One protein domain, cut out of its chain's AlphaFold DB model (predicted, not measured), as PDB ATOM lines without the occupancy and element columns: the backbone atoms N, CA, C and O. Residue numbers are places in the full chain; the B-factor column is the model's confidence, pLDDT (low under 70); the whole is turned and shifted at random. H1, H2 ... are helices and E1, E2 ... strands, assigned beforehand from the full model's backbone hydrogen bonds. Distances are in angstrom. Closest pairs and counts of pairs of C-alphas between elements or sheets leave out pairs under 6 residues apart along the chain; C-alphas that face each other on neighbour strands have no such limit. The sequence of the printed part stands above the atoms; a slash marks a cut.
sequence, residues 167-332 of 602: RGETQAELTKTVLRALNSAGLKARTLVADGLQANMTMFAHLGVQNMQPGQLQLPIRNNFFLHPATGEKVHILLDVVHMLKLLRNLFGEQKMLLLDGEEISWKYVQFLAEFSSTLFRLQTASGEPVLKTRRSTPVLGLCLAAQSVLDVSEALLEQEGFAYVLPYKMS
ATOM      1  N   ARG A 167     304.470 109.046 265.223       65.38
ATOM      2  CA  ARG A 167     305.423 108.002 264.807       65.38
ATOM      3  C   ARG A 167     305.550 106.965 265.926       65.38
ATOM      4  O   ARG A 167     305.611 107.348 267.095       65.38
ATOM      5  N   GLY A 168     305.610 105.679 265.571       68.06
ATOM      6  CA  GLY A 168     305.770 104.580 266.536       68.06
ATOM      7  C   GLY A 168     307.020 104.725 267.413       68.06
ATOM      8  O   GLY A 168     306.994 104.368 268.584       68.06
ATOM      9  N   GLU A 169     308.073 105.356 266.890       75.69
ATOM     10  CA  GLU A 169     309.292 105.724 267.624       75.69
ATOM     11  C   GLU A 169     309.009 106.599 268.857       75.69
ATOM     12  O   GLU A 169     309.436 106.280 269.964       75.69
ATOM     13  N   THR A 170     308.210 107.661 268.703       72.88
ATOM     14  CA  THR A 170     307.843 108.539 269.824       72.88
ATOM     15  C   THR A 170     307.019 107.783 270.865       72.88
ATOM     16  O   THR A 170     307.217 107.966 272.062       72.88
ATOM     17  N   GLN A 171     306.107 106.904 270.433       78.31
ATOM     18  CA  GLN A 171     305.331 106.073 271.360       78.31
ATOM     19  C   GLN A 171     306.228 105.102 272.143       78.31
ATOM     20  O   GLN A 171     305.984 104.878 273.328       78.31
ATOM     21  N   ALA A 172     307.279 104.565 271.514       81.75
ATOM     22  CA  ALA A 172     308.213 103.649 272.161       81.75
ATOM     23  C   ALA A 172     309.007 104.352 273.269       81.75
ATOM     24  O   ALA A 172     309.090 103.826 274.377       81.75
ATOM     25  N   GLU A 173     309.518 105.563 273.020       79.38
ATOM     26  CA  GLU A 173     310.227 106.330 274.055       79.38
ATOM     27  C   GLU A 173     309.322 106.710 275.228       79.38
ATOM     28  O   GLU A 173     309.690 106.509 276.386       79.38
ATOM     29  N   LEU A 174     308.089 107.146 274.957       78.12
ATOM     30  CA  LEU A 174     307.122 107.421 276.023       78.12
ATOM     31  C   LEU A 174     306.806 106.176 276.852       78.12
ATOM     32  O   LEU A 174     306.732 106.251 278.078       78.12
ATOM     33  N   THR A 175     306.669 105.025 276.194       83.75
ATOM     34  CA  THR A 175     306.444 103.747 276.872       83.75
ATOM     35  C   THR A 175     307.619 103.399 277.784       83.75
ATOM     36  O   THR A 175     307.402 103.058 278.947       83.75
ATOM     37  N   LYS A 176     308.869 103.563 277.324       82.94
ATOM     38  CA  LYS A 176     310.063 103.352 278.161       82.94
ATOM     39  C   LYS A 176     310.070 104.275 279.382       82.94
ATOM     40  O   LYS A 176     310.367 103.811 280.481       82.94
ATOM     41  N   THR A 177     309.717 105.550 279.224       78.56
ATOM     42  CA  THR A 177     309.651 106.504 280.344       78.56
ATOM     43  C   THR A 177     308.591 106.111 281.373       78.56
ATOM     44  O   THR A 177     308.876 106.119 282.571       78.56
ATOM     45  N   VAL A 178     307.405 105.682 280.930       81.44
ATOM     46  CA  VAL A 178     306.352 105.179 281.830       81.44
ATOM     47  C   VAL A 178     306.818 103.929 282.584       81.44
ATOM     48  O   VAL A 178     306.629 103.848 283.794       81.44
ATOM     49  N   LEU A 179     307.481 102.988 281.908       83.12
ATOM     50  CA  LEU A 179     308.019 101.775 282.532       83.12
ATOM     51  C   LEU A 179     309.062 102.089 283.619       83.12
ATOM     52  O   LEU A 179     308.978 101.559 284.728       83.12
ATOM     53  N   ARG A 180     309.991 103.022 283.357       82.69
ATOM     54  CA  ARG A 180     310.955 103.489 284.373       82.69
ATOM     55  C   ARG A 180     310.250 104.099 285.588       82.69
ATOM     56  O   ARG A 180     310.634 103.803 286.719       82.69
ATOM     57  N   ALA A 181     309.212 104.905 285.364       73.25
ATOM     58  CA  ALA A 181     308.440 105.526 286.437       73.25
ATOM     59  C   ALA A 181     307.689 104.486 287.288       73.25
ATOM     60  O   ALA A 181     307.747 104.547 288.516       73.25
ATOM     61  N   LEU A 182     307.051 103.494 286.657       79.06
ATOM     62  CA  LEU A 182     306.388 102.391 287.363       79.06
ATOM     63  C   LEU A 182     307.374 101.616 288.242       79.06
ATOM     64  O   LEU A 182     307.098 101.396 289.421       79.06
ATOM     65  N   ASN A 183     308.557 101.305 287.710       81.38
ATOM     66  CA  ASN A 183     309.596 100.618 288.469       81.38
ATOM     67  C   ASN A 183     310.106 101.452 289.656       81.38
ATOM     68  O   ASN A 183     310.287 100.918 290.746       81.38
ATOM     69  N   SER A 184     310.280 102.770 289.486       75.94
ATOM     70  CA  SER A 184     310.667 103.662 290.593       75.94
ATOM     71  C   SER A 184     309.618 103.731 291.711       75.94
ATOM     72  O   SER A 184     309.963 103.965 292.865       75.94
ATOM     73  N   ALA A 185     308.348 103.464 291.387       74.00
ATOM     74  CA  ALA A 185     307.258 103.342 292.351       74.00
ATOM     75  C   ALA A 185     307.146 101.932 292.974       74.00
ATOM     76  O   ALA A 185     306.201 101.667 293.714       74.00
ATOM     77  N   GLY A 186     308.076 101.020 292.666       77.50
ATOM     78  CA  GLY A 186     308.070  99.631 293.137       77.50
ATOM     79  C   GLY A 186     307.087  98.714 292.401       77.50
ATOM     80  O   GLY A 186     306.832  97.603 292.862       77.50
ATOM     81  N   LEU A 187     306.517  99.154 291.272       76.50
ATOM     82  CA  LEU A 187     305.587  98.362 290.466       76.50
ATOM     83  C   LEU A 187     306.327  97.651 289.331       76.50
ATOM     84  O   LEU A 187     306.988  98.287 288.509       76.50
ATOM     85  N   LYS A 188     306.158  96.328 289.241       79.81
ATOM     86  CA  LYS A 188     306.707  95.516 288.150       79.81
ATOM     87  C   LYS A 188     305.722  95.427 286.988       79.81
ATOM     88  O   LYS A 188     304.633  94.871 287.125       79.81
ATOM     89  N   ALA A 189     306.109  95.949 285.829       83.06
ATOM     90  CA  ALA A 189     305.334  95.816 284.601       83.06
ATOM     91  C   ALA A 189     305.737  94.532 283.856       83.06
ATOM     92  O   ALA A 189     306.859  94.434 283.367       83.06
ATOM     93  N   ARG A 190     304.824  93.557 283.758       83.81
ATOM     94  CA  ARG A 190     305.053  92.269 283.067       83.81
ATOM     95  C   ARG A 190     304.551  92.248 281.626       83.81
ATOM     96  O   ARG A 190     305.107  91.539 280.793       83.81
ATOM     97  N   THR A 191     303.506  93.018 281.340       85.31
ATOM     98  CA  THR A 191     302.820  93.000 280.048       85.31
ATOM     99  C   THR A 191     302.559  94.403 279.516       85.31
ATOM    100  O   THR A 191     302.284  95.334 280.275       85.31
ATOM    101  N   LEU A 192     302.630  94.547 278.193       87.00
ATOM    102  CA  LEU A 192     302.222  95.736 277.452       87.00
ATOM    103  C   LEU A 192     301.136  95.349 276.446       87.00
ATOM    104  O   LEU A 192     301.378  94.528 275.563       87.00
ATOM    105  N   VAL A 193     299.956  95.953 276.574       84.38
ATOM    106  CA  VAL A 193     298.783  95.648 275.743       84.38
ATOM    107  C   VAL A 193     298.503  96.814 274.799       84.38
ATOM    108  O   VAL A 193     298.457  97.960 275.250       84.38
ATOM    109  N   ALA A 194     298.302  96.542 273.508       82.12
ATOM    110  CA  ALA A 194     297.879  97.557 272.538       82.12
ATOM    111  C   ALA A 194     296.944  96.995 271.454       82.12
ATOM    112  O   ALA A 194     296.862  95.784 271.241       82.12
ATOM    113  N   ASP A 195     296.262  97.883 270.728       76.94
ATOM    114  CA  ASP A 195     295.520  97.518 269.519       76.94
ATOM    115  C   ASP A 195     296.461  97.176 268.337       76.94
ATOM    116  O   ASP A 195     297.663  97.458 268.354       76.94
ATOM    117  N   GLY A 196     295.904  96.589 267.273       71.50
ATOM    118  CA  GLY A 196     296.651  96.223 266.059       71.50
ATOM    119  C   GLY A 196     296.910  97.374 265.087       71.50
ATOM    120  O   GLY A 196     297.081  97.132 263.892       71.50
ATOM    121  N   LEU A 197     296.884  98.635 265.527       77.19
ATOM    122  CA  LEU A 197     297.157  99.764 264.642       77.19
ATOM    123  C   LEU A 197     298.630  99.760 264.195       77.19
ATOM    124  O   LEU A 197     299.537  99.532 264.991       77.19
ATOM    125  N   GLN A 198     298.902 100.126 262.936       73.50
ATOM    126  CA  GLN A 198     300.266 100.154 262.376       73.50
ATOM    127  C   GLN A 198     301.264 100.996 263.203       73.50
ATOM    128  O   GLN A 198     302.457 100.689 263.252       73.50
ATOM    129  N   ALA A 199     300.794 102.057 263.865       76.12
ATOM    130  CA  ALA A 199     301.617 102.877 264.756       76.12
ATOM    131  C   ALA A 199     302.095 102.091 265.996       76.12
ATOM    132  O   ALA A 199     303.257 102.185 266.376       76.12
ATOM    133  N   ASN A 200     301.241 101.232 266.553       82.94
ATOM    134  CA  ASN A 200     301.588 100.377 267.686       82.94
ATOM    135  C   ASN A 200     302.478  99.205 267.247       82.94
ATOM    136  O   ASN A 200     303.446  98.877 267.927       82.94
ATOM    137  N   MET A 201     302.256  98.659 266.047       79.75
ATOM    138  CA  MET A 201     303.163  97.660 265.461       79.75
ATOM    139  C   MET A 201     304.579  98.219 265.245       79.75
ATOM    140  O   MET A 201     305.571  97.558 265.542       79.75
ATOM    141  N   THR A 202     304.688  99.465 264.769       80.00
ATOM    142  CA  THR A 202     305.988 100.147 264.634       80.00
ATOM    143  C   THR A 202     306.599 100.499 265.991       80.00
ATOM    144  O   THR A 202     307.808 100.365 266.154       80.00
ATOM    145  N   MET A 203     305.789 100.870 266.988       84.94
ATOM    146  CA  MET A 203     306.245 101.042 268.372       84.94
ATOM    147  C   MET A 203     306.893  99.765 268.921       84.94
ATOM    148  O   MET A 203     307.988  99.842 269.469       84.94
ATOM    149  N   PHE A 204     306.275  98.594 268.740       83.94
ATOM    150  CA  PHE A 204     306.858  97.321 269.178       83.94
ATOM    151  C   PHE A 204     308.210  97.044 268.513       83.94
ATOM    152  O   PHE A 204     309.163  96.685 269.202       83.94
ATOM    153  N   ALA A 205     308.340  97.306 267.210       81.19
ATOM    154  CA  ALA A 205     309.624  97.177 266.521       81.19
ATOM    155  C   ALA A 205     310.713  98.073 267.149       81.19
ATOM    156  O   ALA A 205     311.824  97.611 267.404       81.19
ATOM    157  N   HIS A 206     310.383  99.325 267.488       82.75
ATOM    158  CA  HIS A 206     311.303 100.249 268.168       82.75
ATOM    159  C   HIS A 206     311.591  99.886 269.637       82.75
ATOM    160  O   HIS A 206     312.606 100.320 270.186       82.75
ATOM    161  N   LEU A 207     310.738  99.083 270.279       83.62
ATOM    162  CA  LEU A 207     310.999  98.507 271.604       83.62
ATOM    163  C   LEU A 207     311.956  97.301 271.548       83.62
ATOM    164  O   LEU A 207     312.377  96.829 272.598       83.62
ATOM    165  N   GLY A 208     312.353  96.846 270.353       77.75
ATOM    166  CA  GLY A 208     313.305  95.745 270.157       77.75
ATOM    167  C   GLY A 208     312.656  94.414 269.776       77.75
ATOM    168  O   GLY A 208     313.313  93.377 269.791       77.75
ATOM    169  N   VAL A 209     311.372  94.434 269.420       78.88
ATOM    170  CA  VAL A 209     310.592  93.243 269.083       78.88
ATOM    171  C   VAL A 209     310.784  92.939 267.604       78.88
ATOM    172  O   VAL A 209     310.313  93.669 266.728       78.88
ATOM    173  N   GLN A 210     311.525  91.878 267.311       69.31
ATOM    174  CA  GLN A 210     311.887  91.524 265.941       69.31
ATOM    175  C   GLN A 210     310.722  90.829 265.210       69.31
ATOM    176  O   GLN A 210     309.911  90.145 265.829       69.31
ATOM    177  N   ASN A 211     310.671  90.962 263.877       65.62
ATOM    178  CA  ASN A 211     309.771  90.221 262.971       65.62
ATOM    179  C   ASN A 211     308.256  90.508 263.098       65.62
ATOM    180  O   ASN A 211     307.431  89.671 262.743       65.62
ATOM    181  N   MET A 212     307.877  91.711 263.538       63.19
ATOM    182  CA  MET A 212     306.469  92.146 263.657       63.19
ATOM    183  C   MET A 212     305.860  92.732 262.366       63.19
ATOM    184  O   MET A 212     304.727  93.218 262.374       63.19
ATOM    185  N   GLN A 213     306.601  92.735 261.256       62.62
ATOM    186  CA  GLN A 213     306.118  93.222 259.958       62.62
ATOM    187  C   GLN A 213     305.338  92.119 259.211       62.62
ATOM    188  O   GLN A 213     305.679  90.938 259.340       62.62
ATOM    189  N   PRO A 214     304.330  92.482 258.391       57.16
ATOM    190  CA  PRO A 214     303.647  91.546 257.495       57.16
ATOM    191  C   PRO A 214     304.634  90.671 256.707       57.16
ATOM    192  O   PRO A 214     305.567  91.189 256.095       57.16
ATOM    193  N   GLY A 215     304.438  89.351 256.727       59.09
ATOM    194  CA  GLY A 215     305.234  88.383 255.965       59.09
ATOM    195  C   GLY A 215     306.570  87.938 256.580       59.09
ATOM    196  O   GLY A 215     307.212  87.068 256.000       59.09
ATOM    197  N   GLN A 216     306.991  88.484 257.730       63.62
ATOM    198  CA  GLN A 216     308.288  88.159 258.360       63.62
ATOM    199  C   GLN A 216     308.190  87.266 259.611       63.62
ATOM    200  O   GLN A 216     309.216  86.863 260.157       63.62
ATOM    201  N   LEU A 217     306.980  86.936 260.069       64.69
ATOM    202  CA  LEU A 217     306.765  86.116 261.264       64.69
ATOM    203  C   LEU A 217     306.963  84.617 260.971       64.69
ATOM    204  O   LEU A 217     306.354  84.082 260.047       64.69
ATOM    205  N   GLN A 218     307.759  83.933 261.798       58.72
ATOM    206  CA  GLN A 218     307.974  82.480 261.751       58.72
ATOM    207  C   GLN A 218     307.623  81.850 263.107       58.72
ATOM    208  O   GLN A 218     307.891  82.444 264.152       58.72
ATOM    209  N   LEU A 219     307.007  80.662 263.090       60.03
ATOM    210  CA  LEU A 219     306.700  79.877 264.291       60.03
ATOM    211  C   LEU A 219     307.882  78.964 264.676       60.03
ATOM    212  O   LEU A 219     308.566  78.471 263.777       60.03
ATOM    213  N   PRO A 220     308.098  78.676 265.977       57.53
ATOM    214  CA  PRO A 220     307.389  79.218 267.143       57.53
ATOM    215  C   PRO A 220     307.758  80.686 267.419       57.53
ATOM    216  O   PRO A 220     308.887  81.107 267.165       57.53
ATOM    217  N   ILE A 221     306.820  81.473 267.959       68.44
ATOM    218  CA  ILE A 221     307.070  82.887 268.280       68.44
ATOM    219  C   ILE A 221     308.004  82.955 269.491       68.44
ATOM    220  O   ILE A 221     307.582  82.714 270.613       68.44
ATOM    221  N   ARG A 222     309.276  83.291 269.266       67.00
ATOM    222  CA  ARG A 222     310.283  83.408 270.342       67.00
ATOM    223  C   ARG A 222     310.572  84.845 270.781       67.00
ATOM    224  O   ARG A 222     311.220  85.055 271.800       67.00
ATOM    225  N   ASN A 223     310.084  85.823 270.018       74.88
ATOM    226  CA  ASN A 223     310.426  87.241 270.159       74.88
ATOM    227  C   ASN A 223     309.189  88.087 270.502       74.88
ATOM    228  O   ASN A 223     308.965  89.132 269.904       74.88
ATOM    229  N   ASN A 224     308.344  87.624 271.422       82.94
ATOM    230  CA  ASN A 224     307.124  88.316 271.866       82.94
ATOM    231  C   ASN A 224     307.339  89.252 273.070       82.94
ATOM    232  O   ASN A 224     306.375  89.763 273.642       82.94
ATOM    233  N   PHE A 225     308.588  89.478 273.470       84.75
ATOM    234  CA  PHE A 225     308.945  90.314 274.608       84.75
ATOM    235  C   PHE A 225     310.057  91.297 274.244       84.75
ATOM    236  O   PHE A 225     310.809  91.098 273.291       84.75
ATOM    237  N   PHE A 226     310.179  92.346 275.047       89.00
ATOM    238  CA  PHE A 226     311.341  93.228 275.071       89.00
ATOM    239  C   PHE A 226     311.889  93.328 276.495       89.00
ATOM    240  O   PHE A 226     311.223  92.939 277.456       89.00
ATOM    241  N   LEU A 227     313.117  93.820 276.638       87.38
ATOM    242  CA  LEU A 227     313.749  93.964 277.948       87.38
ATOM    243  C   LEU A 227     313.356  95.299 278.583       87.38
ATOM    244  O   LEU A 227     313.419  96.355 277.946       87.38
ATOM    245  N   HIS A 228     312.964  95.252 279.851       86.62
ATOM    246  CA  HIS A 228     312.578  96.420 280.621       86.62
ATOM    247  C   HIS A 228     313.757  97.406 280.719       86.62
ATOM    248  O   HIS A 228     314.853  97.010 281.129       86.62
ATOM    249  N   PRO A 229     313.558  98.704 280.420       84.06
ATOM    250  CA  PRO A 229     314.651  99.664 280.244       84.06
ATOM    251  C   PRO A 229     315.454  99.981 281.515       84.06
ATOM    252  O   PRO A 229     316.490 100.628 281.407       84.06
ATOM    253  N   ALA A 230     314.977  99.589 282.702       80.38
ATOM    254  CA  ALA A 230     315.680  99.810 283.973       80.38
ATOM    255  C   ALA A 230     316.101  98.522 284.699       80.38
ATOM    256  O   ALA A 230     317.021  98.565 285.504       80.38
ATOM    257  N   THR A 231     315.426  97.397 284.451       83.19
ATOM    258  CA  THR A 231     315.627  96.152 285.222       83.19
ATOM    259  C   THR A 231     316.129  95.001 284.361       83.19
ATOM    260  O   THR A 231     316.613  94.014 284.899       83.19
ATOM    261  N   GLY A 232     316.009  95.097 283.032       83.06
ATOM    262  CA  GLY A 232     316.334  94.005 282.117       83.06
ATOM    263  C   GLY A 232     315.349  92.831 282.153       83.06
ATOM    264  O   GLY A 232     315.532  91.876 281.404       83.06
ATOM    265  N   GLU A 233     314.295  92.883 282.974       85.31
ATOM    266  CA  GLU A 233     313.257  91.846 283.007       85.31
ATOM    267  C   GLU A 233     312.446  91.824 281.701       85.31
ATOM    268  O   GLU A 233     312.288  92.845 281.031       85.31
ATOM    269  N   LYS A 234     311.903  90.661 281.334       85.94
ATOM    270  CA  LYS A 234     311.078  90.524 280.128       85.94
ATOM    271  C   LYS A 234     309.709  91.180 280.323       85.94
ATOM    272  O   LYS A 234     308.995  90.860 281.272       85.94
ATOM    273  N   VAL A 235     309.338  92.054 279.387       87.44
ATOM    274  CA  VAL A 235     307.993  92.623 279.250       87.44
ATOM    275  C   VAL A 235     307.359  92.035 277.994       87.44
ATOM    276  O   VAL A 235     307.805  92.316 276.879       87.44
ATOM    277  N   HIS A 236     306.335  91.204 278.172       86.44
ATOM    278  CA  HIS A 236     305.644  90.529 277.073       86.44
ATOM    279  C   HIS A 236     304.618  91.452 276.420       86.44
ATOM    280  O   HIS A 236     303.957  92.250 277.089       86.44
ATOM    281  N   ILE A 237     304.465  91.343 275.107       86.19
ATOM    282  CA  ILE A 237     303.538  92.169 274.339       86.19
ATOM    283  C   ILE A 237     302.304  91.370 273.985       86.19
ATOM    284  O   ILE A 237     302.391  90.281 273.426       86.19
ATOM    285  N   LEU A 238     301.145  91.954 274.258       82.00
ATOM    286  CA  LEU A 238     299.867  91.394 273.870       82.00
ATOM    287  C   LEU A 238     299.154  92.361 272.930       82.00
ATOM    288  O   LEU A 238     299.053  93.563 273.184       82.00
ATOM    289  N   LEU A 239     298.641  91.813 271.835       80.75
ATOM    290  CA  LEU A 239     297.660  92.502 271.016       80.75
ATOM    291  C   LEU A 239     296.275  92.215 271.580       80.75
ATOM    292  O   LEU A 239     295.987  91.078 271.955       80.75
ATOM    293  N   ASP A 240     295.428  93.241 271.647       78.00
ATOM    294  CA  ASP A 240     294.064  93.083 272.149       78.00
ATOM    295  C   ASP A 240     293.313  92.022 271.329       78.00
ATOM    296  O   ASP A 240     292.990  92.220 270.152       78.00
ATOM    297  N   VAL A 241     293.019  90.897 271.980       72.00
ATOM    298  CA  VAL A 241     292.360  89.732 271.386       72.00
ATOM    299  C   VAL A 241     290.987  90.111 270.840       72.00
ATOM    300  O   VAL A 241     290.629  89.687 269.741       72.00
ATOM    301  N   VAL A 242     290.231  90.960 271.543       70.31
ATOM    302  CA  VAL A 242     288.899  91.391 271.098       70.31
ATOM    303  C   VAL A 242     289.028  92.234 269.833       70.31
ATOM    304  O   VAL A 242     288.258  92.064 268.881       70.31
ATOM    305  N   HIS A 243     290.027  93.118 269.768       72.50
ATOM    306  CA  HIS A 243     290.350  93.834 268.537       72.50
ATOM    307  C   HIS A 243     290.765  92.890 267.406       72.50
ATOM    308  O   HIS A 243     290.276  93.046 266.286       72.50
ATOM    309  N   MET A 244     291.601  91.889 267.678       78.62
ATOM    310  CA  MET A 244     292.048  90.947 266.652       78.62
ATOM    311  C   MET A 244     290.895  90.104 266.100       78.62
ATOM    312  O   MET A 244     290.790  89.952 264.886       78.62
ATOM    313  N   LEU A 245     289.970  89.648 266.950       71.12
ATOM    314  CA  LEU A 245     288.755  88.942 266.528       71.12
ATOM    315  C   LEU A 245     287.840  89.829 265.675       71.12
ATOM    316  O   LEU A 245     287.317  89.379 264.655       71.12
ATOM    317  N   LYS A 246     287.683  91.113 266.036       70.81
ATOM    318  CA  LYS A 246     286.945  92.088 265.212       70.81
ATOM    319  C   LYS A 246     287.580  92.239 263.828       70.81
ATOM    320  O   LYS A 246     286.858  92.259 262.832       70.81
ATOM    321  N   LEU A 247     288.908  92.342 263.752       73.44
ATOM    322  CA  LEU A 247     289.614  92.455 262.476       73.44
ATOM    323  C   LEU A 247     289.552  91.159 261.660       73.44
ATOM    324  O   LEU A 247     289.375  91.237 260.449       73.44
ATOM    325  N   LEU A 248     289.641  89.992 262.302       71.56
ATOM    326  CA  LEU A 248     289.494  88.690 261.647       71.56
ATOM    327  C   LEU A 248     288.088  88.528 261.059       71.56
ATOM    328  O   LEU A 248     287.948  88.166 259.896       71.56
ATOM    329  N   ARG A 249     287.044  88.891 261.813       67.56
ATOM    330  CA  ARG A 249     285.663  88.936 261.311       67.56
ATOM    331  C   ARG A 249     285.526  89.888 260.122       67.56
ATOM    332  O   ARG A 249     284.846  89.560 259.158       67.56
ATOM    333  N   ASN A 250     286.151  91.066 260.176       70.94
ATOM    334  CA  ASN A 250     286.121  92.011 259.056       70.94
ATOM    335  C   ASN A 250     286.853  91.452 257.827       70.94
ATOM    336  O   ASN A 250     286.346  91.589 256.721       70.94
ATOM    337  N   LEU A 251     288.003  90.796 258.017       69.19
ATOM    338  CA  LEU A 251     288.735  90.114 256.949       69.19
ATOM    339  C   LEU A 251     287.870  89.024 256.309       69.19
ATOM    340  O   LEU A 251     287.773  88.966 255.089       69.19
ATOM    341  N   PHE A 252     287.194  88.218 257.127       63.12
ATOM    342  CA  PHE A 252     286.261  87.196 256.663       63.12
ATOM    343  C   PHE A 252     285.084  87.809 255.889       63.12
ATOM    344  O   PHE A 252     284.740  87.342 254.811       63.12
ATOM    345  N   GLY A 253     284.512  88.910 256.386       54.25
ATOM    346  CA  GLY A 253     283.443  89.638 255.700       54.25
ATOM    347  C   GLY A 253     283.873  90.270 254.369       54.25
ATOM    348  O   GLY A 253     283.082  90.296 253.430       54.25
ATOM    349  N   GLU A 254     285.113  90.761 254.269       63.66
ATOM    350  CA  GLU A 254     285.674  91.333 253.034       63.66
ATOM    351  C   GLU A 254     286.018  90.246 252.003       63.66
ATOM    352  O   GLU A 254     285.702  90.401 250.825       63.66
ATOM    353  N   GLN A 255     286.660  89.154 252.431       62.41
ATOM    354  CA  GLN A 255     287.117  88.077 251.542       62.41
ATOM    355  C   GLN A 255     286.015  87.064 251.205       62.41
ATOM    356  O   GLN A 255     286.154  86.333 250.231       62.41
ATOM    357  N   LYS A 256     284.917  87.037 251.979       56.56
ATOM    358  CA  LYS A 256     283.737  86.150 251.871       56.56
ATOM    359  C   LYS A 256     284.007  84.646 252.028       56.56
ATOM    360  O   LYS A 256     283.093  83.921 252.402       56.56
ATOM    361  N   MET A 257     285.232  84.196 251.776       57.97
ATOM    362  CA  MET A 257     285.688  82.815 251.868       57.97
ATOM    363  C   MET A 257     287.173  82.809 252.258       57.97
ATOM    364  O   MET A 257     287.968  83.575 251.710       57.97
ATOM    365  N   LEU A 258     287.544  81.958 253.216       62.72
ATOM    366  CA  LEU A 258     288.936  81.643 253.545       62.72
ATOM    367  C   LEU A 258     289.139  80.139 253.358       62.72
ATOM    368  O   LEU A 258     288.268  79.355 253.741       62.72
ATOM    369  N   LEU A 259     290.278  79.762 252.782       64.69
ATOM    370  CA  LEU A 259     290.639  78.368 252.539       64.69
ATOM    371  C   LEU A 259     291.670  77.918 253.579       64.69
ATOM    372  O   LEU A 259     292.638  78.637 253.858       64.69
ATOM    373  N   LEU A 260     291.464  76.725 254.131       63.31
ATOM    374  CA  LEU A 260     292.429  76.012 254.965       63.31
ATOM    375  C   LEU A 260     292.772  74.694 254.279       63.31
ATOM    376  O   LEU A 260     291.892  73.866 254.093       63.31
ATOM    377  N   ASP A 261     294.033  74.510 253.889       62.56
ATOM    378  CA  ASP A 261     294.517  73.277 253.243       62.56
ATOM    379  C   ASP A 261     293.691  72.820 252.013       62.56
ATOM    380  O   ASP A 261     293.656  71.640 251.682       62.56
ATOM    381  N   GLY A 262     293.042  73.758 251.312       61.50
ATOM    382  CA  GLY A 262     292.180  73.476 250.158       61.50
ATOM    383  C   GLY A 262     290.698  73.264 250.488       61.50
ATOM    384  O   GLY A 262     289.897  73.181 249.561       61.50
ATOM    385  N   GLU A 263     290.316  73.252 251.768       57.19
ATOM    386  CA  GLU A 263     288.922  73.146 252.209       57.19
ATOM    387  C   GLU A 263     288.330  74.492 252.654       57.19
ATOM    388  O   GLU A 263     289.015  75.381 253.175       57.19
ATOM    389  N   GLU A 264     287.022  74.647 252.433       63.44
ATOM    390  CA  GLU A 264     286.274  75.859 252.763       63.44
ATOM    391  C   GLU A 264     285.972  75.949 254.262       63.44
ATOM    392  O   GLU A 264     285.286  75.102 254.841       63.44
ATOM    393  N   ILE A 265     286.397  77.043 254.901       58.44
ATOM    394  CA  ILE A 265     286.005  77.313 256.287       58.44
ATOM    395  C   ILE A 265     284.611  77.952 256.307       58.44
ATOM    396  O   ILE A 265     284.453  79.167 256.172       58.44
ATOM    397  N   SER A 266     283.589  77.125 256.530       52.72
ATOM    398  CA  SER A 266     282.227  77.565 256.853       52.72
ATOM    399  C   SER A 266     282.069  77.878 258.351       52.72
ATOM    400  O   SER A 266     282.687  77.242 259.206       52.72
ATOM    401  N   TRP A 267     281.184  78.827 258.690       42.59
ATOM    402  CA  TRP A 267     280.885  79.329 260.052       42.59
ATOM    403  C   TRP A 267     280.497  78.242 261.083       42.59
ATOM    404  O   TRP A 267     280.425  78.513 262.280       42.59
ATOM    405  N   LYS A 268     280.261  77.001 260.645       44.78
ATOM    406  CA  LYS A 268     279.907  75.860 261.501       44.78
ATOM    407  C   LYS A 268     281.050  75.319 262.375       44.78
ATOM    408  O   LYS A 268     280.752  74.596 263.317       44.78
ATOM    409  N   TYR A 269     282.313  75.687 262.142       46.34
ATOM    410  CA  TYR A 269     283.469  75.054 262.806       46.34
ATOM    411  C   TYR A 269     284.179  75.905 263.877       46.34
ATOM    412  O   TYR A 269     285.370  75.743 264.118       46.34
ATOM    413  N   VAL A 270     283.465  76.770 264.610       45.09
ATOM    414  CA  VAL A 270     284.025  77.522 265.766       45.09
ATOM    415  C   VAL A 270     284.305  76.614 266.993       45.09
ATOM    416  O   VAL A 270     284.413  77.072 268.127       45.09
ATOM    417  N   GLN A 271     284.471  75.306 266.791       42.50
ATOM    418  CA  GLN A 271     284.916  74.347 267.799       42.50
ATOM    419  C   GLN A 271     286.346  73.894 267.491       42.50
ATOM    420  O   GLN A 271     286.534  72.852 266.886       42.50
ATOM    421  N   PHE A 272     287.338  74.693 267.895       45.19
ATOM    422  CA  PHE A 272     288.441  74.273 268.781       45.19
ATOM    423  C   PHE A 272     289.500  75.384 268.870       45.19
ATOM    424  O   PHE A 272     290.263  75.639 267.940       45.19
ATOM    425  N   LEU A 273     289.574  76.051 270.025       47.25
ATOM    426  CA  LEU A 273     290.509  77.157 270.267       47.25
ATOM    427  C   LEU A 273     291.965  76.689 270.516       47.25
ATOM    428  O   LEU A 273     292.857  77.524 270.622       47.25
ATOM    429  N   ALA A 274     292.219  75.376 270.604       43.53
ATOM    430  CA  ALA A 274     293.550  74.811 270.865       43.53
ATOM    431  C   ALA A 274     294.362  74.524 269.583       43.53
ATOM    432  O   ALA A 274     295.578  74.681 269.580       43.53
ATOM    433  N   GLU A 275     293.704  74.206 268.463       54.00
ATOM    434  CA  GLU A 275     294.343  74.087 267.137       54.00
ATOM    435  C   GLU A 275     294.419  75.435 266.396       54.00
ATOM    436  O   GLU A 275     295.012  75.556 265.323       54.00
ATOM    437  N   PHE A 276     293.844  76.478 266.998       60.19
ATOM    438  CA  PHE A 276     293.607  77.782 266.395       60.19
ATOM    439  C   PHE A 276     294.896  78.481 265.944       60.19
ATOM    440  O   PHE A 276     294.943  78.950 264.816       60.19
ATOM    441  N   SER A 277     295.977  78.492 266.732       57.31
ATOM    442  CA  SER A 277     297.237  79.155 266.333       57.31
ATOM    443  C   SER A 277     297.902  78.511 265.105       57.31
ATOM    444  O   SER A 277     298.381  79.217 264.215       57.31
ATOM    445  N   SER A 278     297.903  77.176 265.024       60.41
ATOM    446  CA  SER A 278     298.482  76.421 263.898       60.41
ATOM    447  C   SER A 278     297.601  76.493 262.650       60.41
ATOM    448  O   SER A 278     298.095  76.581 261.527       60.41
ATOM    449  N   THR A 279     296.284  76.502 262.836       64.81
ATOM    450  CA  THR A 279     295.296  76.649 261.762       64.81
ATOM    451  C   THR A 279     295.269  78.068 261.197       64.81
ATOM    452  O   THR A 279     295.278  78.245 259.982       64.81
ATOM    453  N   LEU A 280     295.360  79.090 262.051       69.00
ATOM    454  CA  LEU A 280     295.454  80.493 261.649       69.00
ATOM    455  C   LEU A 280     296.675  80.768 260.760       69.00
ATOM    456  O   LEU A 280     296.577  81.535 259.803       69.00
ATOM    457  N   PHE A 281     297.817  80.133 261.043       66.44
ATOM    458  CA  PHE A 281     299.035  80.296 260.242       66.44
ATOM    459  C   PHE A 281     298.900  79.717 258.821       66.44
ATOM    460  O   PHE A 281     299.515  80.230 257.887       66.44
ATOM    461  N   ARG A 282     298.083  78.670 258.653       70.56
ATOM    462  CA  ARG A 282     297.852  77.978 257.374       70.56
ATOM    463  C   ARG A 282     296.778  78.630 256.501       70.56
ATOM    464  O   ARG A 282     296.575  78.184 255.376       70.56
ATOM    465  N   LEU A 283     296.122  79.689 256.982       71.62
ATOM    466  CA  LEU A 283     295.096  80.397 256.220       71.62
ATOM    467  C   LEU A 283     295.659  80.977 254.922       71.62
ATOM    468  O   LEU A 283     296.639  81.732 254.930       71.62
ATOM    469  N   GLN A 284     294.973  80.686 253.821       73.62
ATOM    470  CA  GLN A 284     295.244  81.254 252.506       73.62
ATOM    471  C   GLN A 284     294.043  82.081 252.033       73.62
ATOM    472  O   GLN A 284     292.890  81.817 252.386       73.62
ATOM    473  N   THR A 285     294.311  83.125 251.254       69.00
ATOM    474  CA  THR A 285     293.273  83.857 250.523       69.00
ATOM    475  C   THR A 285     292.691  82.979 249.413       69.00
ATOM    476  O   THR A 285     293.306  81.995 249.008       69.00
ATOM    477  N   ALA A 286     291.539  83.362 248.853       66.44
ATOM    478  CA  ALA A 286     290.920  82.662 247.717       66.44
ATOM    479  C   ALA A 286     291.845  82.527 246.482       66.44
ATOM    480  O   ALA A 286     291.613  81.698 245.611       66.44
ATOM    481  N   SER A 287     292.912  83.330 246.414       62.22
ATOM    482  CA  SER A 287     293.963  83.275 245.393       62.22
ATOM    483  C   SER A 287     295.123  82.316 245.716       62.22
ATOM    484  O   SER A 287     296.099  82.295 244.970       62.22
ATOM    485  N   GLY A 288     295.069  81.572 246.828       67.12
ATOM    486  CA  GLY A 288     296.119  80.641 247.268       67.12
ATOM    487  C   GLY A 288     297.335  81.295 247.942       67.12
ATOM    488  O   GLY A 288     298.341  80.633 248.185       67.12
ATOM    489  N   GLU A 289     297.289  82.598 248.253       68.62
ATOM    490  CA  GLU A 289     298.384  83.277 248.957       68.62
ATOM    491  C   GLU A 289     298.189  83.175 250.483       68.62
ATOM    492  O   GLU A 289     297.102  83.476 250.979       68.62
ATOM    493  N   PRO A 290     299.218  82.810 251.274       71.56
ATOM    494  CA  PRO A 290     299.122  82.825 252.731       71.56
ATOM    495  C   PRO A 290     298.723  84.209 253.259       71.56
ATOM    496  O   PRO A 290     299.389  85.205 252.961       71.56
ATOM    497  N   VAL A 291     297.699  84.281 254.118       72.81
ATOM    498  CA  VAL A 291     297.167  85.543 254.675       72.81
ATOM    499  C   VAL A 291     298.261  86.367 255.365       72.81
ATOM    500  O   VAL A 291     298.229  87.598 255.345       72.81
ATOM    501  N   LEU A 292     299.286  85.707 255.909       69.56
ATOM    502  CA  LEU A 292     300.442  86.343 256.541       69.56
ATOM    503  C   LEU A 292     301.308  87.186 255.596       69.56
ATOM    504  O   LEU A 292     301.917  88.153 256.055       69.56
ATOM    505  N   LYS A 293     301.364  86.847 254.303       70.62
ATOM    506  CA  LYS A 293     302.105  87.618 253.287       70.62
ATOM    507  C   LYS A 293     301.311  88.818 252.775       70.62
ATOM    508  O   LYS A 293     301.884  89.780 252.269       70.62
ATOM    509  N   THR A 294     300.000  88.809 252.990       72.31
ATOM    510  CA  THR A 294     299.125  89.898 252.571       72.31
ATOM    511  C   THR A 294     299.291  91.142 253.450       72.31
ATOM    512  O   THR A 294     299.723  91.094 254.606       72.31
ATOM    513  N   ARG A 295     298.829  92.289 252.935       68.69
ATOM    514  CA  ARG A 295     298.748  93.553 253.694       68.69
ATOM    515  C   ARG A 295     297.801  93.495 254.903       68.69
ATOM    516  O   ARG A 295     297.797  94.427 255.702       68.69
ATOM    517  N   ARG A 296     296.977  92.450 255.030       70.44
ATOM    518  CA  ARG A 296     295.979  92.269 256.097       70.44
ATOM    519  C   ARG A 296     296.362  91.139 257.063       70.44
ATOM    520  O   ARG A 296     295.487  90.543 257.673       70.44
ATOM    521  N   SER A 297     297.654  90.866 257.234       75.38
ATOM    522  CA  SER A 297     298.170  89.807 258.116       75.38
ATOM    523  C   SER A 297     298.022  90.075 259.618       75.38
ATOM    524  O   SER A 297     298.087  89.141 260.415       75.38
ATOM    525  N   THR A 298     297.786  91.329 260.018       76.44
ATOM    526  CA  THR A 298     297.676  91.774 261.418       76.44
ATOM    527  C   THR A 298     296.752  90.931 262.309       76.44
ATOM    528  O   THR A 298     297.157  90.655 263.434       76.44
ATOM    529  N   PRO A 299     295.552  90.492 261.879       75.06
ATOM    530  CA  PRO A 299     294.641  89.733 262.740       75.06
ATOM    531  C   PRO A 299     295.184  88.342 263.068       75.06
ATOM    532  O   PRO A 299     295.134  87.910 264.214       75.06
ATOM    533  N   VAL A 300     295.744  87.667 262.059       74.69
ATOM    534  CA  VAL A 300     296.359  86.338 262.187       74.69
ATOM    535  C   VAL A 300     297.606  86.433 263.063       74.69
ATOM    536  O   VAL A 300     297.733  85.711 264.047       74.69
ATOM    537  N   LEU A 301     298.482  87.393 262.754       75.50
ATOM    538  CA  LEU A 301     299.673  87.701 263.544       75.50
ATOM    539  C   LEU A 301     299.316  87.982 265.008       75.50
ATOM    540  O   LEU A 301     299.936  87.424 265.910       75.50
ATOM    541  N   GLY A 302     298.318  88.832 265.251       78.44
ATOM    542  CA  GLY A 302     297.980  89.264 266.598       78.44
ATOM    543  C   GLY A 302     297.333  88.193 267.456       78.44
ATOM    544  O   GLY A 302     297.628  88.138 268.646       78.44
ATOM    545  N   LEU A 303     296.528  87.305 266.872       76.81
ATOM    546  CA  LEU A 303     295.976  86.158 267.595       76.81
ATOM    547  C   LEU A 303     297.066  85.155 267.973       76.81
ATOM    548  O   LEU A 303     297.145  84.767 269.137       76.81
ATOM    549  N   CYS A 304     297.946  84.793 267.033       75.44
ATOM    550  CA  CYS A 304     299.055  83.882 267.321       75.44
ATOM    551  C   CYS A 304     300.006  84.470 268.374       75.44
ATOM    552  O   CYS A 304     300.425  83.774 269.298       75.44
ATOM    553  N   LEU A 305     300.311  85.767 268.270       77.56
ATOM    554  CA  LEU A 305     301.157  86.471 269.229       77.56
ATOM    555  C   LEU A 305     300.527  86.543 270.620       77.56
ATOM    556  O   LEU A 305     301.210  86.279 271.609       77.56
ATOM    557  N   ALA A 306     299.246  86.908 270.710       79.69
ATOM    558  CA  ALA A 306     298.545  86.995 271.984       79.69
ATOM    559  C   ALA A 306     298.466  85.624 272.665       79.69
ATOM    560  O   ALA A 306     298.734  85.534 273.859       79.69
ATOM    561  N   ALA A 307     298.189  84.558 271.906       76.06
ATOM    562  CA  ALA A 307     298.157  83.195 272.426       76.06
ATOM    563  C   ALA A 307     299.503  82.788 273.045       76.06
ATOM    564  O   ALA A 307     299.537  82.388 274.208       76.06
ATOM    565  N   GLN A 308     300.615  82.965 272.319       75.69
ATOM    566  CA  GLN A 308     301.942  82.642 272.856       75.69
ATOM    567  C   GLN A 308     302.287  83.504 274.077       75.69
ATOM    568  O   GLN A 308     302.807  83.014 275.070       75.69
ATOM    569  N   SER A 309     301.959  84.794 274.034       80.88
ATOM    570  CA  SER A 309     302.304  85.726 275.113       80.88
ATOM    571  C   SER A 309     301.515  85.476 276.391       80.88
ATOM    572  O   SER A 309     302.060  85.650 277.474       80.88
ATOM    573  N   VAL A 310     300.257  85.037 276.299       78.56
ATOM    574  CA  VAL A 310     299.489  84.615 277.478       78.56
ATOM    575  C   VAL A 310     300.110  83.369 278.111       78.56
ATOM    576  O   VAL A 310     300.183  83.316 279.336       78.56
ATOM    577  N   LEU A 311     300.584  82.404 277.315       75.12
ATOM    578  CA  LEU A 311     301.263  81.208 277.829       75.12
ATOM    579  C   LEU A 311     302.561  81.573 278.557       75.12
ATOM    580  O   LEU A 311     302.696  81.246 279.733       75.12
ATOM    581  N   ASP A 312     303.446  82.336 277.912       75.50
ATOM    582  CA  ASP A 312     304.745  82.702 278.492       75.50
ATOM    583  C   ASP A 312     304.592  83.556 279.765       75.50
ATOM    584  O   ASP A 312     305.312  83.379 280.747       75.50
ATOM    585  N   VAL A 313     303.628  84.487 279.782       78.75
ATOM    586  CA  VAL A 313     303.324  85.288 280.979       78.75
ATOM    587  C   VAL A 313     302.735  84.414 282.080       78.75
ATOM    588  O   VAL A 313     303.002  84.656 283.256       78.75
ATOM    589  N   SER A 314     301.930  83.414 281.719       72.88
ATOM    590  CA  SER A 314     301.350  82.502 282.701       72.88
ATOM    591  C   SER A 314     302.419  81.635 283.350       72.88
ATOM    592  O   SER A 314     302.444  81.552 284.571       72.88
ATOM    593  N   GLU A 315     303.350  81.085 282.572       73.56
ATOM    594  CA  GLU A 315     304.518  80.357 283.084       73.56
ATOM    595  C   GLU A 315     305.362  81.251 284.008       73.56
ATOM    596  O   GLU A 315     305.640  80.888 285.150       73.56
ATOM    597  N   ALA A 316     305.674  82.480 283.580       74.44
ATOM    598  CA  ALA A 316     306.446  83.418 284.393       74.44
ATOM    599  C   ALA A 316     305.761  83.763 285.730       74.44
ATOM    600  O   ALA A 316     306.423  83.849 286.762       74.44
ATOM    601  N   LEU A 317     304.441  83.958 285.745       74.31
ATOM    602  CA  LEU A 317     303.711  84.299 286.971       74.31
ATOM    603  C   LEU A 317     303.494  83.082 287.883       74.31
ATOM    604  O   LEU A 317     303.625  83.201 289.101       74.31
ATOM    605  N   LEU A 318     303.161  81.921 287.323       70.62
ATOM    606  CA  LEU A 318     302.864  80.721 288.105       70.62
ATOM    607  C   LEU A 318     304.144  80.076 288.655       70.62
ATOM    608  O   LEU A 318     304.195  79.747 289.838       70.62
ATOM    609  N   GLU A 319     305.187  79.937 287.833       68.31
ATOM    610  CA  GLU A 319     306.398  79.195 288.203       68.31
ATOM    611  C   GLU A 319     307.473  80.073 288.851       68.31
ATOM    612  O   GLU A 319     308.082  79.663 289.838       68.31
ATOM    613  N   GLN A 320     307.713  81.289 288.339       67.56
ATOM    614  CA  GLN A 320     308.803  82.140 288.849       67.56
ATOM    615  C   GLN A 320     308.385  82.975 290.063       67.56
ATOM    616  O   GLN A 320     309.214  83.247 290.930       67.56
ATOM    617  N   GLU A 321     307.119  83.403 290.131       70.69
ATOM    618  CA  GLU A 321     306.606  84.247 291.222       70.69
ATOM    619  C   GLU A 321     305.574  83.542 292.126       70.69
ATOM    620  O   GLU A 321     305.170  84.114 293.138       70.69
ATOM    621  N   GLY A 322     305.191  82.294 291.825       73.25
ATOM    622  CA  GLY A 322     304.367  81.457 292.706       73.25
ATOM    623  C   GLY A 322     302.901  81.888 292.829       73.25
ATOM    624  O   GLY A 322     302.270  81.641 293.860       73.25
ATOM    625  N   PHE A 323     302.340  82.564 291.821       70.19
ATOM    626  CA  PHE A 323     300.919  82.921 291.822       70.19
ATOM    627  C   PHE A 323     300.028  81.679 291.631       70.19
ATOM    628  O   PHE A 323     300.383  80.753 290.915       70.19
ATOM    629  N   ALA A 324     298.840  81.661 292.247       67.25
ATOM    630  CA  ALA A 324     297.936  80.503 292.189       67.25
ATOM    631  C   ALA A 324     297.159  80.380 290.864       67.25
ATOM    632  O   ALA A 324     296.750  79.290 290.477       67.25
ATOM    633  N   TYR A 325     296.899  81.502 290.192       64.06
ATOM    634  CA  TYR A 325     296.164  81.555 288.929       64.06
ATOM    635  C   TYR A 325     296.433  82.882 288.214       64.06
ATOM    636  O   TYR A 325     296.788  83.887 288.838       64.06
ATOM    637  N   VAL A 326     296.209  82.903 286.901       66.81
ATOM    638  CA  VAL A 326     296.364  84.090 286.048       66.81
ATOM    639  C   VAL A 326     295.004  84.471 285.469       66.81
ATOM    640  O   VAL A 326     294.205  83.610 285.122       66.81
ATOM    641  N   LEU A 327     294.719  85.776 285.393       74.62
ATOM    642  CA  LEU A 327     293.463  86.317 284.863       74.62
ATOM    643  C   LEU A 327     293.720  87.048 283.534       74.62
ATOM    644  O   LEU A 327     294.021  88.246 283.567       74.62
ATOM    645  N   PRO A 328     293.552  86.388 282.371       68.94
ATOM    646  CA  PRO A 328     293.792  87.000 281.061       68.94
ATOM    647  C   PRO A 328     292.936  88.243 280.800       68.94
ATOM    648  O   PRO A 328     293.367  89.154 280.104       68.94
ATOM    649  N   TYR A 329     291.753  88.334 281.419       73.06
ATOM    650  CA  TYR A 329     290.890  89.514 281.331       73.06
ATOM    651  C   TYR A 329     291.601  90.812 281.756       73.06
ATOM    652  O   TYR A 329     291.430  91.844 281.116       73.06
ATOM    653  N   LYS A 330     292.478  90.755 282.771       76.56
ATOM    654  CA  LYS A 330     293.263  91.925 283.210       76.56
ATOM    655  C   LYS A 330     294.331  92.358 282.207       76.56
ATOM    656  O   LYS A 330     294.890  93.442 282.341       76.56
ATOM    657  N   MET A 331     294.617  91.509 281.224       76.56
ATOM    658  CA  MET A 331     295.537  91.771 280.122       76.56
ATOM    659  C   MET A 331     294.797  92.293 278.877       76.56
ATOM    660  O   MET A 331     295.389  92.365 277.805       76.56
ATOM    661  N   SER A 332     293.514  92.658 279.003       78.12
ATOM    662  CA  SER A 332     292.728  93.303 277.947       78.12
ATOM    663  C   SER A 332     292.802  94.832 278.035       78.12
ATOM    664  O   SER A 332     292.864  95.418 279.121       78.12
TER     665      SER A 332
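This is residues 167 to 332 of the 602 residues of an uncharacterized protein of Amphibalanus amphitrite (UniProt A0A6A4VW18). A small three-stranded sheet, E1, E3 and E2, lies between the long helix H5 over one face and the short helix H2 over the other; H1 meets H2 near its own beginning, and H3 runs beside the first part of H5. Away from the sheet, H4 packs on the first part of H5, while the long loops of residues 256 to 275 and 282 to 297, before and after H4, reach far from the middle of the domain, and residues 267 to 272 stick out. The printed part has 166 residues with six named helices and three named strands, in the order H1 E1 H2 E2 E3 H3 H4 H5 H6; the sheet, in the order E1 E3 E2, is mixed, and the class is mostly helix. It is compact, with a radius of gyration of the C-alphas of 17.0 A and spans of 53 by 39 by 23 A.

The sheet holds E1, residues 191 to 194, E3, residues 234 to 239 and 16.3 A long, and E2, residues 225 to 227. H5, residues 298 to 320, is 31.1 A long, from C-alpha 298 at (297.676, 91.774, 261.418) to C-alpha 320 at (308.803, 82.140, 288.849). H1, residues 168 to 184, begins at C-alpha 168 (305.770, 104.580, 266.536) and is 24.6 A long; H3, residues 241 to 255, is 20.6 A long. H2 is residues 198 to 206, H4 residues 276 to 281 and H6 residues 328 to 331.

E1 and E3 are parallel, with N 192 and O 236 at 2.9 A; E3 and E2, a hairpin, are antiparallel, with N 235 and O 226 at 2.8 A. H5 and H2 are on opposite faces of the sheet, three layers with helices on both faces. H5 is over E3 at a height over the sheet of 7.2 A; the closest C-alphas are those of Leu 238 and Ala 306, 5.0 A. H2's height over the sheet is 10.1 A. H1 touches H2 with residues 168 to 172 alone, at a steep tilt of 61 degrees; the closest C-alphas are those of Gly 168 and Met 203, 4.0 A. H3 touches residues 298 to 306 of H5 at a shallow tilt of 22 degrees, opposite ways; the closest C-alphas are those of Met 244 and Pro 299, 4.8 A. H4 touches residues 300 to 307 of H5 at a steep tilt of 46 degrees; the closest C-alphas are those of Ser 277 and Cys 304, 5.2 A. H6 only grazes the sheet, with residue 331. Every O i to N i+4 pair is within hydrogen-bond range in H1, H2, H3, H4 and H5; H6 is too short for one.

The C-alphas of Ala 185 and Gly 262, the two farthest apart, are 53.8 A apart. The printed part has no cut; the links H2 to E2, H3 to H4 and H4 to H5 are long. The mean pLDDT of the printed part is 71.8, with 60 residues under 70, among them residues 210 to 222 and 251 to 281.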